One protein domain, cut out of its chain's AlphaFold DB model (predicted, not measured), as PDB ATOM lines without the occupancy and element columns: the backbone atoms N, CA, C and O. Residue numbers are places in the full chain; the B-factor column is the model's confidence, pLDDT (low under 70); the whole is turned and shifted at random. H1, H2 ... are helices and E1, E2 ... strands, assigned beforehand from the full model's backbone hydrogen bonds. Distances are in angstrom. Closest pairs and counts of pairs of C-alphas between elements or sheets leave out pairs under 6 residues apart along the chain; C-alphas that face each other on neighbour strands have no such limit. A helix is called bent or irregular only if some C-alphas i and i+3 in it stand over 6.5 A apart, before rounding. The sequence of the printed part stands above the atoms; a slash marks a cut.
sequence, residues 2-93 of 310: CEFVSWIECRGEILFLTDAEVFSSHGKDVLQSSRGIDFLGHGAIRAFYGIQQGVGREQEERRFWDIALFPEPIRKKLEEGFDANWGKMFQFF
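What this domain is: This is residues 2 to 93 of the 310 residues of an uncharacterized protein of Parcubacteria group bacterium LiPW_15 (UniProt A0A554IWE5). A small antiparallel sheet of three strands stands between two helices: H4 packs across one of its faces, and H5, on the far side of the sheet from H4, only grazes it with residues 72 to 74. Past the end of the sheet where E1 begins and E2 ends, the short helices H1, H2, H3, H6 and H7 gather as a loose layer. The printed part has 92 residues with seven named helices and three named strands, in the order E1 E2 H1 H2 H3 H4 E3 H5 H6 H7; the sheet's order is E2 - E1 - E3, and the class is mixed, helices and strands. The whole is compact and rounded, with a radius of gyration of the C-alphas of 12.2 A and spans of 31 by 29 by 20 A.

Where its parts are: Begin in the sheet, at C-alpha 5 at (140.662, 116.491, 111.559); from there E1, residues 5 to 10, runs 16.2 A to C-alpha 10 at (147.336, 106.060, 121.992). E2 is residues 13 to 15, 6.2 A long, and E3 is residues 57 to 61, 13.7 A long. Look next for H4, residues 42 to 49, 10.6 A, and for H5, residues 72 to 79, 10.3 A. The shorter helices are H1, residues 19 to 22, 5.2 A; H2, residues 25 to 30, 8.8 A; H3, residues 36 to 40, 8.4 A; and H6, residues 82 to 86, 5.6 A. H7, residues 89 to 92, also spans 5.6 A and ends at C-alpha 92 at (145.379, 127.283, 107.947). H3 is neither bent nor irregular, but only just: C-alphas 36 and 39 are 6.4 A apart.

How they stand to each other: Start with E1, the inner strand. E1 and E2 form a hairpin, antiparallel at 144 degrees; find N 8 and O 15 at 2.9 A, within hydrogen-bond range. E1 and E3 are antiparallel at 160 degrees, with N 7 and O 59 within range at 2.9 A and N 61 and O 5 at 3.0 A. H4 is on the sheet at a height of 8.1 A, over E2 and, only just, over E1, where 3 of its C-alphas fall. On the local plane its line and that of E2 stand at 61 degrees, only just across the strands. The closest C-alphas of E1 and H4 are those of Ser 6 and His 42, 6.1 A apart. H5 only grazes the sheet; its closest C-alpha to E2 is that of Pro 73, 7.1 A from that of Ile 14. Outward from H4, H2 touches it, with the C-alphas of Val 30 and Phe 48 closest at 6.0 A, at a steep tilt of 58 degrees, opposite ways. H3 touches H7, with the C-alphas of Gly 36 and Phe 92 closest at 5.5 A. H1 and H6 only just touch, with 3 pairs of C-alphas within 8 A, the closest being those of Asp 19 and Trp 86 at 5.2 A. H4 and H5 are apart. In H2, H4 and H6 every O i to N i+4 pair is within hydrogen-bond range; H5 has 3 of 4, H3 has 0 of 1 but 1 of 2 O i to N i+3 pairs, and H1 and H7 are too short for an O i to N i+4 pair.

The domain as a whole: The two C-alphas farthest apart are those of Asp 29 and Ala 68, at 33.1 A. The printed part has no cut and no long link; the links H4 to E3, with 7 residues, and E3 to H5, with 10, are short, and the other links are tight. From the first to the last printed C-alpha, Cys 2 to Phe 93, is 10.7 A. The mean pLDDT of the printed part is 92.5; the model's confidence is under 70 at residue 2 and at residues 35 to 37.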
ATOM      1  N   CYS A   2     148.274 115.320 105.795       65.94
ATOM      2  CA  CYS A   2     147.220 115.069 106.765       65.94
ATOM      3  C   CYS A   2     145.879 115.686 106.360       65.94
ATOM      4  O   CYS A   2     145.865 116.763 105.758       65.94
ATOM      5  N   GLU A   3     144.778 115.026 106.711       82.19
ATOM      6  CA  GLU A   3     143.431 115.596 106.597       82.19
ATOM      7  C   GLU A   3     143.144 116.568 107.743       82.19
ATOM      8  O   GLU A   3     143.815 116.571 108.778       82.19
ATOM      9  N   PHE A   4     142.113 117.397 107.558       81.75
ATOM     10  CA  PHE A   4     141.799 118.497 108.469       81.75
ATOM     11  C   PHE A   4     141.619 118.062 109.935       81.75
ATOM     12  O   PHE A   4     142.227 118.663 110.821       81.75
ATOM     13  N   VAL A   5     140.802 117.036 110.205       90.69
ATOM     14  CA  VAL A   5     140.662 116.491 111.559       90.69
ATOM     15  C   VAL A   5     141.506 115.231 111.658       90.69
ATOM     16  O   VAL A   5     141.097 114.150 111.232       90.69
ATOM     17  N   SER A   6     142.688 115.384 112.243       94.62
ATOM     18  CA  SER A   6     143.598 114.284 112.550       94.62
ATOM     19  C   SER A   6     143.526 113.905 114.030       94.62
ATOM     20  O   SER A   6     143.334 114.760 114.897       94.62
ATOM     21  N   TRP A   7     143.719 112.623 114.338       97.31
ATOM     22  CA  TRP A   7     143.871 112.136 115.709       97.31
ATOM     23  C   TRP A   7     144.850 110.970 115.810       97.31
ATOM     24  O   TRP A   7     145.202 110.321 114.823       97.31
ATOM     25  N   ILE A   8     145.309 110.714 117.034       97.75
ATOM     26  CA  ILE A   8     146.150 109.568 117.374       97.75
ATOM     27  C   ILE A   8     145.462 108.769 118.472       97.75
ATOM     28  O   ILE A   8     145.204 109.279 119.562       97.75
ATOM     29  N   GLU A   9     145.205 107.496 118.196       98.06
ATOM     30  CA  GLU A   9     144.757 106.532 119.196       98.06
ATOM     31  C   GLU A   9     145.990 106.014 119.943       98.06
ATOM     32  O   GLU A   9     146.833 105.312 119.374       98.06
ATOM     33  N   CYS A  10     146.146 106.383 121.212       96.94
ATOM     34  CA  CYS A  10     147.336 106.060 121.992       96.94
ATOM     35  C   CYS A  10     146.945 105.674 123.414       96.94
ATOM     36  O   CYS A  10     146.292 106.440 124.110       96.94
ATOM     37  N   ARG A  11     147.357 104.477 123.858       94.44
ATOM     38  CA  ARG A  11     147.132 103.987 125.235       94.44
ATOM     39  C   ARG A  11     145.657 104.017 125.681       94.44
ATOM     40  O   ARG A  11     145.374 104.215 126.853       94.44
ATOM     41  N   GLY A  12     144.731 103.780 124.750       95.06
ATOM     42  CA  GLY A  12     143.286 103.800 125.014       95.06
ATOM     43  C   GLY A  12     142.651 105.193 124.974       95.06
ATOM     44  O   GLY A  12     141.450 105.306 125.196       95.06
ATOM     45  N   GLU A  13     143.423 106.234 124.660       97.38
ATOM     46  CA  GLU A  13     142.950 107.611 124.534       97.38
ATOM     47  C   GLU A  13     142.933 108.067 123.072       97.38
ATOM     48  O   GLU A  13     143.702 107.585 122.236       97.38
ATOM     49  N   ILE A  14     142.050 109.023 122.780       98.12
ATOM     50  CA  ILE A  14     141.961 109.711 121.490       98.12
ATOM     51  C   ILE A  14     142.571 111.094 121.664       98.12
ATOM     52  O   ILE A  14     141.994 111.949 122.334       98.12
ATOM     53  N   LEU A  15     143.733 111.308 121.056       97.81
ATOM     54  CA  LEU A  15     144.489 112.551 121.164       97.81
ATOM     55  C   LEU A  15     144.328 113.357 119.876       97.81
ATOM     56  O   LEU A  15     144.620 112.861 118.790       97.81
ATOM     57  N   PHE A  16     143.855 114.590 120.001       96.81
ATOM     58  CA  PHE A  16     143.594 115.516 118.899       96.81
ATOM     59  C   PHE A  16     143.771 116.948 119.404       96.81
ATOM     60  O   PHE A  16     143.872 117.168 120.609       96.81
ATOM     61  N   LEU A  17     143.831 117.916 118.493       95.88
ATOM     62  CA  LEU A  17     143.977 119.324 118.851       95.88
ATOM     63  C   LEU A  17     142.769 120.128 118.376       95.88
ATOM     64  O   LEU A  17     142.274 119.931 117.263       95.88
ATOM     65  N   THR A  18     142.330 121.051 119.221       96.19
ATOM     66  CA  THR A  18     141.386 122.123 118.909       96.19
ATOM     67  C   THR A  18     142.107 123.473 118.965       96.19
ATOM     68  O   THR A  18     143.275 123.572 119.356       96.19
ATOM     69  N   ASP A  19     141.395 124.547 118.631       95.81
ATOM     70  CA  ASP A  19     141.831 125.924 118.821       95.81
ATOM     71  C   ASP A  19     142.308 126.170 120.266       95.81
ATOM     72  O   ASP A  19     143.255 126.928 120.490       95.81
ATOM     73  N   ALA A  20     141.672 125.544 121.263       96.81
ATOM     74  CA  ALA A  20     142.057 125.723 122.658       96.81
ATOM     75  C   ALA A  20     143.487 125.227 122.909       96.81
ATOM     76  O   ALA A  20     144.286 125.951 123.507       96.81
ATOM     77  N   GLU A  21     143.835 124.042 122.403       96.38
ATOM     78  CA  GLU A  21     145.172 123.473 122.560       96.38
ATOM     79  C   GLU A  21     146.198 124.227 121.714       96.38
ATOM     80  O   GLU A  21     147.197 124.703 122.258       96.38
ATOM     81  N   VAL A  22     145.936 124.405 120.412       93.69
ATOM     82  CA  VAL A  22     146.886 125.020 119.467       93.69
ATOM     83  C   VAL A  22     147.272 126.436 119.893       93.69
ATOM     84  O   VAL A  22     148.444 126.804 119.834       93.69
ATOM     85  N   PHE A  23     146.307 127.235 120.360       93.19
ATOM     86  CA  PHE A  23     146.544 128.636 120.722       93.19
ATOM     87  C   PHE A  23     146.779 128.872 122.224       93.19
ATOM     88  O   PHE A  23     146.910 130.034 122.635       93.19
ATOM     89  N   SER A  24     146.864 127.812 123.037       95.69
ATOM     90  CA  SER A  24     147.288 127.892 124.444       95.69
ATOM     91  C   SER A  24     148.755 128.326 124.578       95.69
ATOM     92  O   SER A  24     149.510 128.288 123.609       95.69
ATOM     93  N   SER A  25     149.191 128.724 125.780       96.44
ATOM     94  CA  SER A  25     150.616 129.007 126.034       96.44
ATOM     95  C   SER A  25     151.498 127.795 125.730       96.44
ATOM     96  O   SER A  25     152.480 127.925 125.012       96.44
ATOM     97  N   HIS A  26     151.096 126.604 126.194       96.00
ATOM     98  CA  HIS A  26     151.820 125.360 125.917       96.00
ATOM     99  C   HIS A  26     151.876 125.056 124.418       96.00
ATOM    100  O   HIS A  26     152.951 124.811 123.886       96.00
ATOM    101  N   GLY A  27     150.738 125.144 123.719       94.81
ATOM    102  CA  GLY A  27     150.665 124.932 122.269       94.81
ATOM    103  C   GLY A  27     151.556 125.895 121.497       94.81
ATOM    104  O   GLY A  27     152.328 125.472 120.639       94.81
ATOM    105  N   LYS A  28     151.534 127.178 121.869       91.69
ATOM    106  CA  LYS A  28     152.431 128.181 121.297       91.69
ATOM    107  C   LYS A  28     153.896 127.869 121.534       91.69
ATOM    108  O   LYS A  28     154.664 128.209 120.654       91.69
ATOM    109  N   ASP A  29     154.278 127.262 122.656       93.50
ATOM    110  CA  ASP A  29     155.674 126.943 122.979       93.50
ATOM    111  C   ASP A  29     156.169 125.676 122.274       93.50
ATOM    112  O   ASP A  29     157.267 125.657 121.716       93.50
ATOM    113  N   VAL A  30     155.357 124.620 122.240       93.38
ATOM    114  CA  VAL A  30     155.761 123.325 121.660       93.38
ATOM    115  C   VAL A  30     155.559 123.240 120.151       93.38
ATOM    116  O   VAL A  30     156.182 122.406 119.498       93.38
ATOM    117  N   LEU A  31     154.721 124.106 119.576       91.50
ATOM    118  CA  LEU A  31     154.428 124.135 118.141       91.50
ATOM    119  C   LEU A  31     155.109 125.313 117.417       91.50
ATOM    120  O   LEU A  31     154.773 125.584 116.268       91.50
ATOM    121  N   GLN A  32     156.081 126.000 118.037       83.12
ATOM    122  CA  GLN A  32     156.782 127.156 117.433       83.12
ATOM    123  C   GLN A  32     157.459 126.834 116.098       83.12
ATOM    124  O   GLN A  32     157.567 127.696 115.223       83.12
ATOM    125  N   SER A  33     157.949 125.602 115.947       78.75
ATOM    126  CA  SER A  33     158.583 125.125 114.718       78.75
ATOM    127  C   SER A  33     157.582 124.654 113.663       78.75
ATOM    128  O   SER A  33     157.959 124.534 112.498       78.75
ATOM    129  N   SER A  34     156.334 124.390 114.051       77.06
ATOM    130  CA  SER A  34     155.270 123.973 113.140       77.06
ATOM    131  C   SER A  34     154.782 125.182 112.345       77.06
ATOM    132  O   SER A  34     154.576 126.264 112.899       77.06
ATOM    133  N   ARG A  35     154.612 125.035 111.028       67.88
ATOM    134  CA  ARG A  35     154.124 126.123 110.168       67.88
ATOM    135  C   ARG A  35     152.912 125.674 109.364       67.88
ATOM    136  O   ARG A  35     152.884 124.580 108.816       67.88
ATOM    137  N   GLY A  36     151.934 126.571 109.241       68.62
ATOM    138  CA  GLY A  36     150.766 126.371 108.384       68.62
ATOM    139  C   GLY A  36     149.987 125.106 108.743       68.62
ATOM    140  O   GLY A  36     149.435 125.002 109.831       68.62
ATOM    141  N   ILE A  37     149.940 124.148 107.819       61.59
ATOM    142  CA  ILE A  37     149.100 122.949 107.936       61.59
ATOM    143  C   ILE A  37     149.599 121.952 108.974       61.59
ATOM    144  O   ILE A  37     148.835 121.091 109.402       61.59
ATOM    145  N   ASP A  38     150.860 122.063 109.397       73.75
ATOM    146  CA  ASP A  38     151.435 121.125 110.358       73.75
ATOM    147  C   ASP A  38     150.667 121.159 111.684       73.75
ATOM    148  O   ASP A  38     150.625 120.146 112.376       73.75
ATOM    149  N   PHE A  39     149.989 122.278 111.997       77.50
ATOM    150  CA  PHE A  39     149.093 122.422 113.153       77.50
ATOM    151  C   PHE A  39     147.877 121.484 113.125       77.50
ATOM    152  O   PHE A  39     147.291 121.233 114.174       77.50
ATOM    153  N   LEU A  40     147.494 120.990 111.947       79.19
ATOM    154  CA  LEU A  40     146.326 120.132 111.736       79.19
ATOM    155  C   LEU A  40     146.691 118.641 111.689       79.19
ATOM    156  O   LEU A  40     145.807 117.794 111.758       79.19
ATOM    157  N   GLY A  41     147.979 118.316 111.548       89.56
ATOM    158  CA  GLY A  41     148.442 116.953 111.302       89.56
ATOM    159  C   GLY A  41     148.920 116.208 112.545       89.56
ATOM    160  O   GLY A  41     149.156 116.780 113.613       89.56
ATOM    161  N   HIS A  42     149.160 114.903 112.385       93.31
ATOM    162  CA  HIS A  42     149.657 114.031 113.458       93.31
ATOM    163  C   HIS A  42     150.969 114.522 114.075       93.31
ATOM    164  O   HIS A  42     151.190 114.330 115.268       93.31
ATOM    165  N   GLY A  43     151.816 115.208 113.301       91.94
ATOM    166  CA  GLY A  43     153.052 115.822 113.794       91.94
ATOM    167  C   GLY A  43     152.822 116.823 114.933       91.94
ATOM    168  O   GLY A  43     153.491 116.727 115.962       91.94
ATOM    169  N   ALA A  44     151.845 117.730 114.805       93.12
ATOM    170  CA  ALA A  44     151.512 118.669 115.878       93.12
ATOM    171  C   ALA A  44     150.907 117.967 117.094       93.12
ATOM    172  O   ALA A  44     151.273 118.294 118.221       93.12
ATOM    173  N   ILE A  45     150.046 116.966 116.886       95.31
ATOM    174  CA  ILE A  45     149.474 116.167 117.982       95.31
ATOM    175  C   ILE A  45     150.604 115.494 118.773       95.31
ATOM    176  O   ILE A  45     150.662 115.593 119.999       95.31
ATOM    177  N   ARG A  46     151.560 114.866 118.078       94.81
ATOM    178  CA  ARG A  46     152.731 114.242 118.708       94.81
ATOM    179  C   ARG A  46     153.564 115.245 119.492       94.81
ATOM    180  O   ARG A  46     153.912 114.957 120.633       94.81
ATOM    181  N   ALA A  47     153.859 116.404 118.906       94.44
ATOM    182  CA  ALA A  47     154.638 117.449 119.563       94.44
ATOM    183  C   ALA A  47     153.936 117.981 120.824       94.44
ATOM    184  O   ALA A  47     154.564 118.079 121.876       94.44
ATOM    185  N   PHE A  48     152.629 118.247 120.747       96.00
ATOM    186  CA  PHE A  48     151.846 118.785 121.860       96.00
ATOM    187  C   PHE A  48     151.784 117.833 123.061       96.00
ATOM    188  O   PHE A  48     151.976 118.260 124.202       96.00
ATOM    189  N   TYR A  49     151.560 116.543 122.797       96.06
ATOM    190  CA  TYR A  49     151.425 115.503 123.822       96.06
ATOM    191  C   TYR A  49     152.742 114.775 124.156       96.06
ATOM    192  O   TYR A  49     152.741 113.854 124.971       96.06
ATOM    193  N   GLY A  50     153.871 115.144 123.537       95.19
ATOM    194  CA  GLY A  50     155.172 114.502 123.772       95.19
ATOM    195  C   GLY A  50     155.231 113.028 123.343       95.19
ATOM    196  O   GLY A  50     155.895 112.212 123.985       95.19
ATOM    197  N   ILE A  51     154.519 112.660 122.275       95.12
ATOM    198  CA  ILE A  51     154.424 111.278 121.785       95.12
ATOM    199  C   ILE A  51     155.575 110.994 120.815       95.12
ATOM    200  O   ILE A  51     155.732 111.674 119.803       95.12
ATOM    201  N   GLN A  52     156.346 109.935 121.074       94.69
ATOM    202  CA  GLN A  52     157.402 109.482 120.162       94.69
ATOM    203  C   GLN A  52     156.843 109.056 118.797       94.69
ATOM    204  O   GLN A  52     155.726 108.545 118.696       94.69
ATOM    205  N   GLN A  53     157.629 109.238 117.734       93.38
ATOM    206  CA  GLN A  53     157.256 108.811 116.384       93.38
ATOM    207  C   GLN A  53     156.988 107.296 116.335       93.38
ATOM    208  O   GLN A  53     157.696 106.513 116.961       93.38
ATOM    209  N   GLY A  54     155.943 106.884 115.610       92.94
ATOM    210  CA  GLY A  54     155.542 105.477 115.486       92.94
ATOM    211  C   GLY A  54     154.742 104.916 116.669       92.94
ATOM    212  O   GLY A  54     154.286 103.779 116.602       92.94
ATOM    213  N   VAL A  55     154.530 105.690 117.739       96.12
ATOM    214  CA  VAL A  55     153.670 105.282 118.862       96.12
ATOM    215  C   VAL A  55     152.214 105.675 118.597       96.12
ATOM    216  O   VAL A  55     151.941 106.821 118.234       96.12
ATOM    217  N   GLY A  56     151.282 104.747 118.829       96.62
ATOM    218  CA  GLY A  56     149.847 104.942 118.589       96.62
ATOM    219  C   GLY A  56     149.441 104.751 117.125       96.62
ATOM    220  O   GLY A  56     150.290 104.562 116.253       96.62
ATOM    221  N   ARG A  57     148.134 104.782 116.858       97.56
ATOM    222  CA  ARG A  57     147.563 104.656 115.510       97.56
ATOM    223  C   ARG A  57     147.080 106.017 115.018       97.56
ATOM    224  O   ARG A  57     146.210 106.619 115.638       97.56
ATOM    225  N   GLU A  58     147.655 106.480 113.917       96.44
ATOM    226  CA  GLU A  58     147.264 107.722 113.244       96.44
ATOM    227  C   GLU A  58     145.999 107.500 112.414       96.44
ATOM    228  O   GLU A  58     145.862 106.480 111.735       96.44
ATOM    229  N   GLN A  59     145.072 108.446 112.505       96.69
ATOM    230  CA  GLN A  59     143.801 108.450 111.790       96.69
ATOM    231  C   GLN A  59     143.438 109.881 111.408       96.69
ATOM    232  O   GLN A  59     143.846 110.831 112.083       96.69
ATOM    233  N   GLU A  60     142.683 110.046 110.333       94.69
ATOM    234  CA  GLU A  60     142.333 111.360 109.814       94.69
ATOM    235  C   GLU A  60     141.059 111.302 108.969       94.69
ATOM    236  O   GLU A  60     140.792 110.305 108.300       94.69
ATOM    237  N   GLU A  61     140.255 112.361 109.020       94.50
ATOM    238  CA  GLU A  61     139.038 112.485 108.220       94.50
ATOM    239  C   GLU A  61     138.779 113.959 107.882       94.50
ATOM    240  O   GLU A  61     138.910 114.859 108.716       94.50
ATOM    241  N   ARG A  62     138.411 114.213 106.624       92.56
ATOM    242  CA  ARG A  62     138.165 115.562 106.089       92.56
ATOM    243  C   ARG A  62     136.688 115.957 106.114       92.56
ATOM    244  O   ARG A  62     136.379 117.147 106.132       92.56
ATOM    245  N   ARG A  63     135.767 114.986 106.151       94.94
ATOM    246  CA  ARG A  63     134.308 115.180 106.228       94.94
ATOM    247  C   ARG A  63     133.866 115.554 107.644       94.94
ATOM    248  O   ARG A  63     133.069 114.847 108.245       94.94
ATOM    249  N   PHE A  64     134.338 116.678 108.182       94.62
ATOM    250  CA  PHE A  64     133.977 117.128 109.540       94.62
ATOM    251  C   PHE A  64     132.464 117.365 109.742       94.62
ATOM    252  O   PHE A  64     132.000 117.469 110.873       94.62
ATOM    253  N   TRP A  65     131.688 117.443 108.657       95.56
ATOM    254  CA  TRP A  65     130.223 117.505 108.674       95.56
ATOM    255  C   TRP A  65     129.534 116.139 108.823       95.56
ATOM    256  O   TRP A  65     128.338 116.096 109.098       95.56
ATOM    257  N   ASP A  66     130.255 115.029 108.650       96.44
ATOM    258  CA  ASP A  66     129.762 113.669 108.879       96.44
ATOM    259  C   ASP A  66     130.300 113.148 110.220       96.44
ATOM    260  O   ASP A  66     131.280 112.408 110.318       96.44
ATOM    261  N   ILE A  67     129.652 113.607 111.291       96.06
ATOM    262  CA  ILE A  67     130.089 113.430 112.682       96.06
ATOM    263  C   ILE A  67     130.196 111.938 113.073       96.06
ATOM    264  O   ILE A  67     130.978 111.569 113.954       96.06
ATOM    265  N   ALA A  68     129.452 111.054 112.401       97.00
ATOM    266  CA  ALA A  68     129.457 109.617 112.673       97.00
ATOM    267  C   ALA A  68     130.809 108.944 112.378       97.00
ATOM    268  O   ALA A  68     131.101 107.890 112.944       97.00
ATOM    269  N   LEU A  69     131.641 109.561 111.534       96.69
ATOM    270  CA  LEU A  69     132.965 109.057 111.164       96.69
ATOM    271  C   LEU A  69     134.012 109.243 112.268       96.69
ATOM    272  O   LEU A  69     135.093 108.661 112.195       96.69
ATOM    273  N   PHE A  70     133.699 110.039 113.294       97.50
ATOM    274  CA  PHE A  70     134.654 110.434 114.321       97.50
ATOM    275  C   PHE A  70     134.472 109.661 115.638       97.50
ATOM    276  O   PHE A  70     133.341 109.327 116.037       97.50
ATOM    277  N   PRO A  71     135.575 109.413 116.373       97.69
ATOM    278  CA  PRO A  71     135.510 108.876 117.728       97.69
ATOM    279  C   PRO A  71     134.783 109.842 118.678       97.69
ATOM    280  O   PRO A  71     134.747 111.052 118.449       97.69
ATOM    281  N   GLU A  72     134.215 109.306 119.767       98.06
ATOM    282  CA  GLU A  72     133.330 110.040 120.691       98.06
ATOM    283  C   GLU A  72     133.880 111.410 121.146       98.06
ATOM    284  O   GLU A  72     133.122 112.381 121.070       98.06
ATOM    285  N   PRO A  73     135.161 111.561 121.554       97.94
ATOM    286  CA  PRO A  73     135.661 112.852 122.036       97.94
ATOM    287  C   PRO A  73     135.647 113.951 120.967       97.94
ATOM    288  O   PRO A  73     135.311 115.097 121.260       97.94
ATOM    289  N   ILE A  74     135.961 113.596 119.719       97.94
ATOM    290  CA  ILE A  74     135.972 114.531 118.585       97.94
ATOM    291  C   ILE A  74     134.543 114.829 118.140       97.94
ATOM    292  O   ILE A  74     134.196 115.978 117.878       97.94
ATOM    293  N   ARG A  75     133.687 113.804 118.110       97.75
ATOM    294  CA  ARG A  75     132.273 113.955 117.767       97.75
ATOM    295  C   ARG A  75     131.561 114.936 118.698       97.75
ATOM    296  O   ARG A  75     130.907 115.838 118.190       97.75
ATOM    297  N   LYS A  76     131.776 114.856 120.016       97.94
ATOM    298  CA  LYS A  76     131.227 115.843 120.968       97.94
ATOM    299  C   LYS A  76     131.653 117.275 120.636       97.94
ATOM    300  O   LYS A  76     130.842 118.191 120.681       97.94
ATOM    301  N   LYS A  77     132.915 117.473 120.250       97.81
ATOM    302  CA  LYS A  77     133.448 118.789 119.860       97.81
ATOM    303  C   LYS A  77     132.840 119.306 118.554       97.81
ATOM    304  O   LYS A  77     132.578 120.498 118.427       97.81
ATOM    305  N   LEU A  78     132.585 118.424 117.591       96.50
ATOM    306  CA  LEU A  78     131.881 118.783 116.357       96.50
ATOM    307  C   LEU A  78     130.402 119.112 116.620       96.50
ATOM    308  O   LEU A  78     129.891 120.067 116.038       96.50
ATOM    309  N   GLU A  79     129.740 118.389 117.530       96.88
ATOM    310  CA  GLU A  79     128.360 118.655 117.977       96.88
ATOM    311  C   GLU A  79     128.228 119.992 118.724       96.88
ATOM    312  O   GLU A  79     127.244 120.705 118.538       96.88
ATOM    313  N   GLU A  80     129.235 120.373 119.519       97.06
ATOM    314  CA  GLU A  80     129.350 121.709 120.133       97.06
ATOM    315  C   GLU A  80     129.512 122.831 119.088       97.06
ATOM    316  O   GLU A  80     129.274 124.005 119.384       97.06
ATOM    317  N   GLY A  81     129.894 122.472 117.863       94.94
ATOM    318  CA  GLY A  81     130.049 123.366 116.728       94.94
ATOM    319  C   GLY A  81     131.500 123.487 116.277       94.94
ATOM    320  O   GLY A  81     132.417 123.697 117.074       94.94
ATOM    321  N   PHE A  82     131.698 123.429 114.956       94.94
ATOM    322  CA  PHE A  82     133.015 123.573 114.341       94.94
ATOM    323  C   PHE A  82     133.704 124.870 114.771       94.94
ATOM    324  O   PHE A  82     134.850 124.843 115.199       94.94
ATOM    325  N   ASP A  83     133.014 126.009 114.689       94.88
ATOM    326  CA  ASP A  83     133.637 127.314 114.940       94.88
ATOM    327  C   ASP A  83     134.053 127.531 116.391       94.88
ATOM    328  O   ASP A  83     134.976 128.300 116.650       94.88
ATOM    329  N   ALA A  84     133.409 126.834 117.328       97.06
ATOM    330  CA  ALA A  84     133.771 126.892 118.735       97.06
ATOM    331  C   ALA A  84     135.113 126.198 119.014       97.06
ATOM    332  O   ALA A  84     135.816 126.585 119.947       97.06
ATOM    333  N   ASN A  85     135.465 125.191 118.208       96.62
ATOM    334  CA  ASN A  85     136.596 124.306 118.469       96.62
ATOM    335  C   ASN A  85     137.705 124.383 117.404       96.62
ATOM    336  O   ASN A  85     138.851 124.129 117.733       96.62
ATOM    337  N   TRP A  86     137.427 124.760 116.158       94.88
ATOM    338  CA  TRP A  86     138.417 124.827 115.068       94.88
ATOM    339  C   TRP A  86     138.280 126.074 114.180       94.88
ATOM    340  O   TRP A  86     138.875 126.158 113.099       94.88
ATOM    341  N   GLY A  87     137.489 127.063 114.602       94.06
ATOM    342  CA  GLY A  87     137.214 128.264 113.814       94.06
ATOM    343  C   GLY A  87     138.470 129.074 113.474       94.06
ATOM    344  O   GLY A  87     138.579 129.598 112.365       94.06
ATOM    345  N   LYS A  88     139.449 129.152 114.384       93.19
ATOM    346  CA  LYS A  88     140.737 129.822 114.135       93.19
ATOM    347  C   LYS A  88     141.668 128.954 113.297       93.19
ATOM    348  O   LYS A  88     142.405 129.494 112.476       93.19
ATOM    349  N   MET A  89     141.648 127.638 113.481       91.44
ATOM    350  CA  MET A  89     142.416 126.691 112.669       91.44
ATOM    351  C   MET A  89     141.969 126.666 111.198       91.44
ATOM    352  O   MET A  89     142.799 126.415 110.325       91.44
ATOM    353  N   PHE A  90     140.716 127.030 110.897       92.44
ATOM    354  CA  PHE A  90     140.191 127.160 109.528       92.44
ATOM    355  C   PHE A  90     141.082 127.997 108.594       92.44
ATOM    356  O   PHE A  90     141.268 127.658 107.426       92.44
ATOM    357  N   GLN A  91     141.705 129.062 109.107       89.94
ATOM    358  CA  GLN A  91     142.579 129.927 108.303       89.94
ATOM    359  C   GLN A  91     143.857 129.223 107.809       89.94
ATOM    360  O   GLN A  91     144.534 129.732 106.920       89.94
ATOM    361  N   PHE A  92     144.200 128.053 108.351       89.19
ATOM    362  CA  PHE A  92     145.379 127.283 107.947       89.19
ATOM    363  C   PHE A  92     145.074 126.170 106.948       89.19
ATOM    364  O   PHE A  92     145.995 125.465 106.543       89.19
ATOM    365  N   PHE A  93     143.816 126.021 106.523       90.00
ATOM    366  CA  PHE A  93     143.442 125.037 105.507       90.00
ATOM    367  C   PHE A  93     144.207 125.319 104.227       90.00
ATOM    368  O   PHE A  93     144.481 126.480 103.923       90.00
TER     369      PHE A  93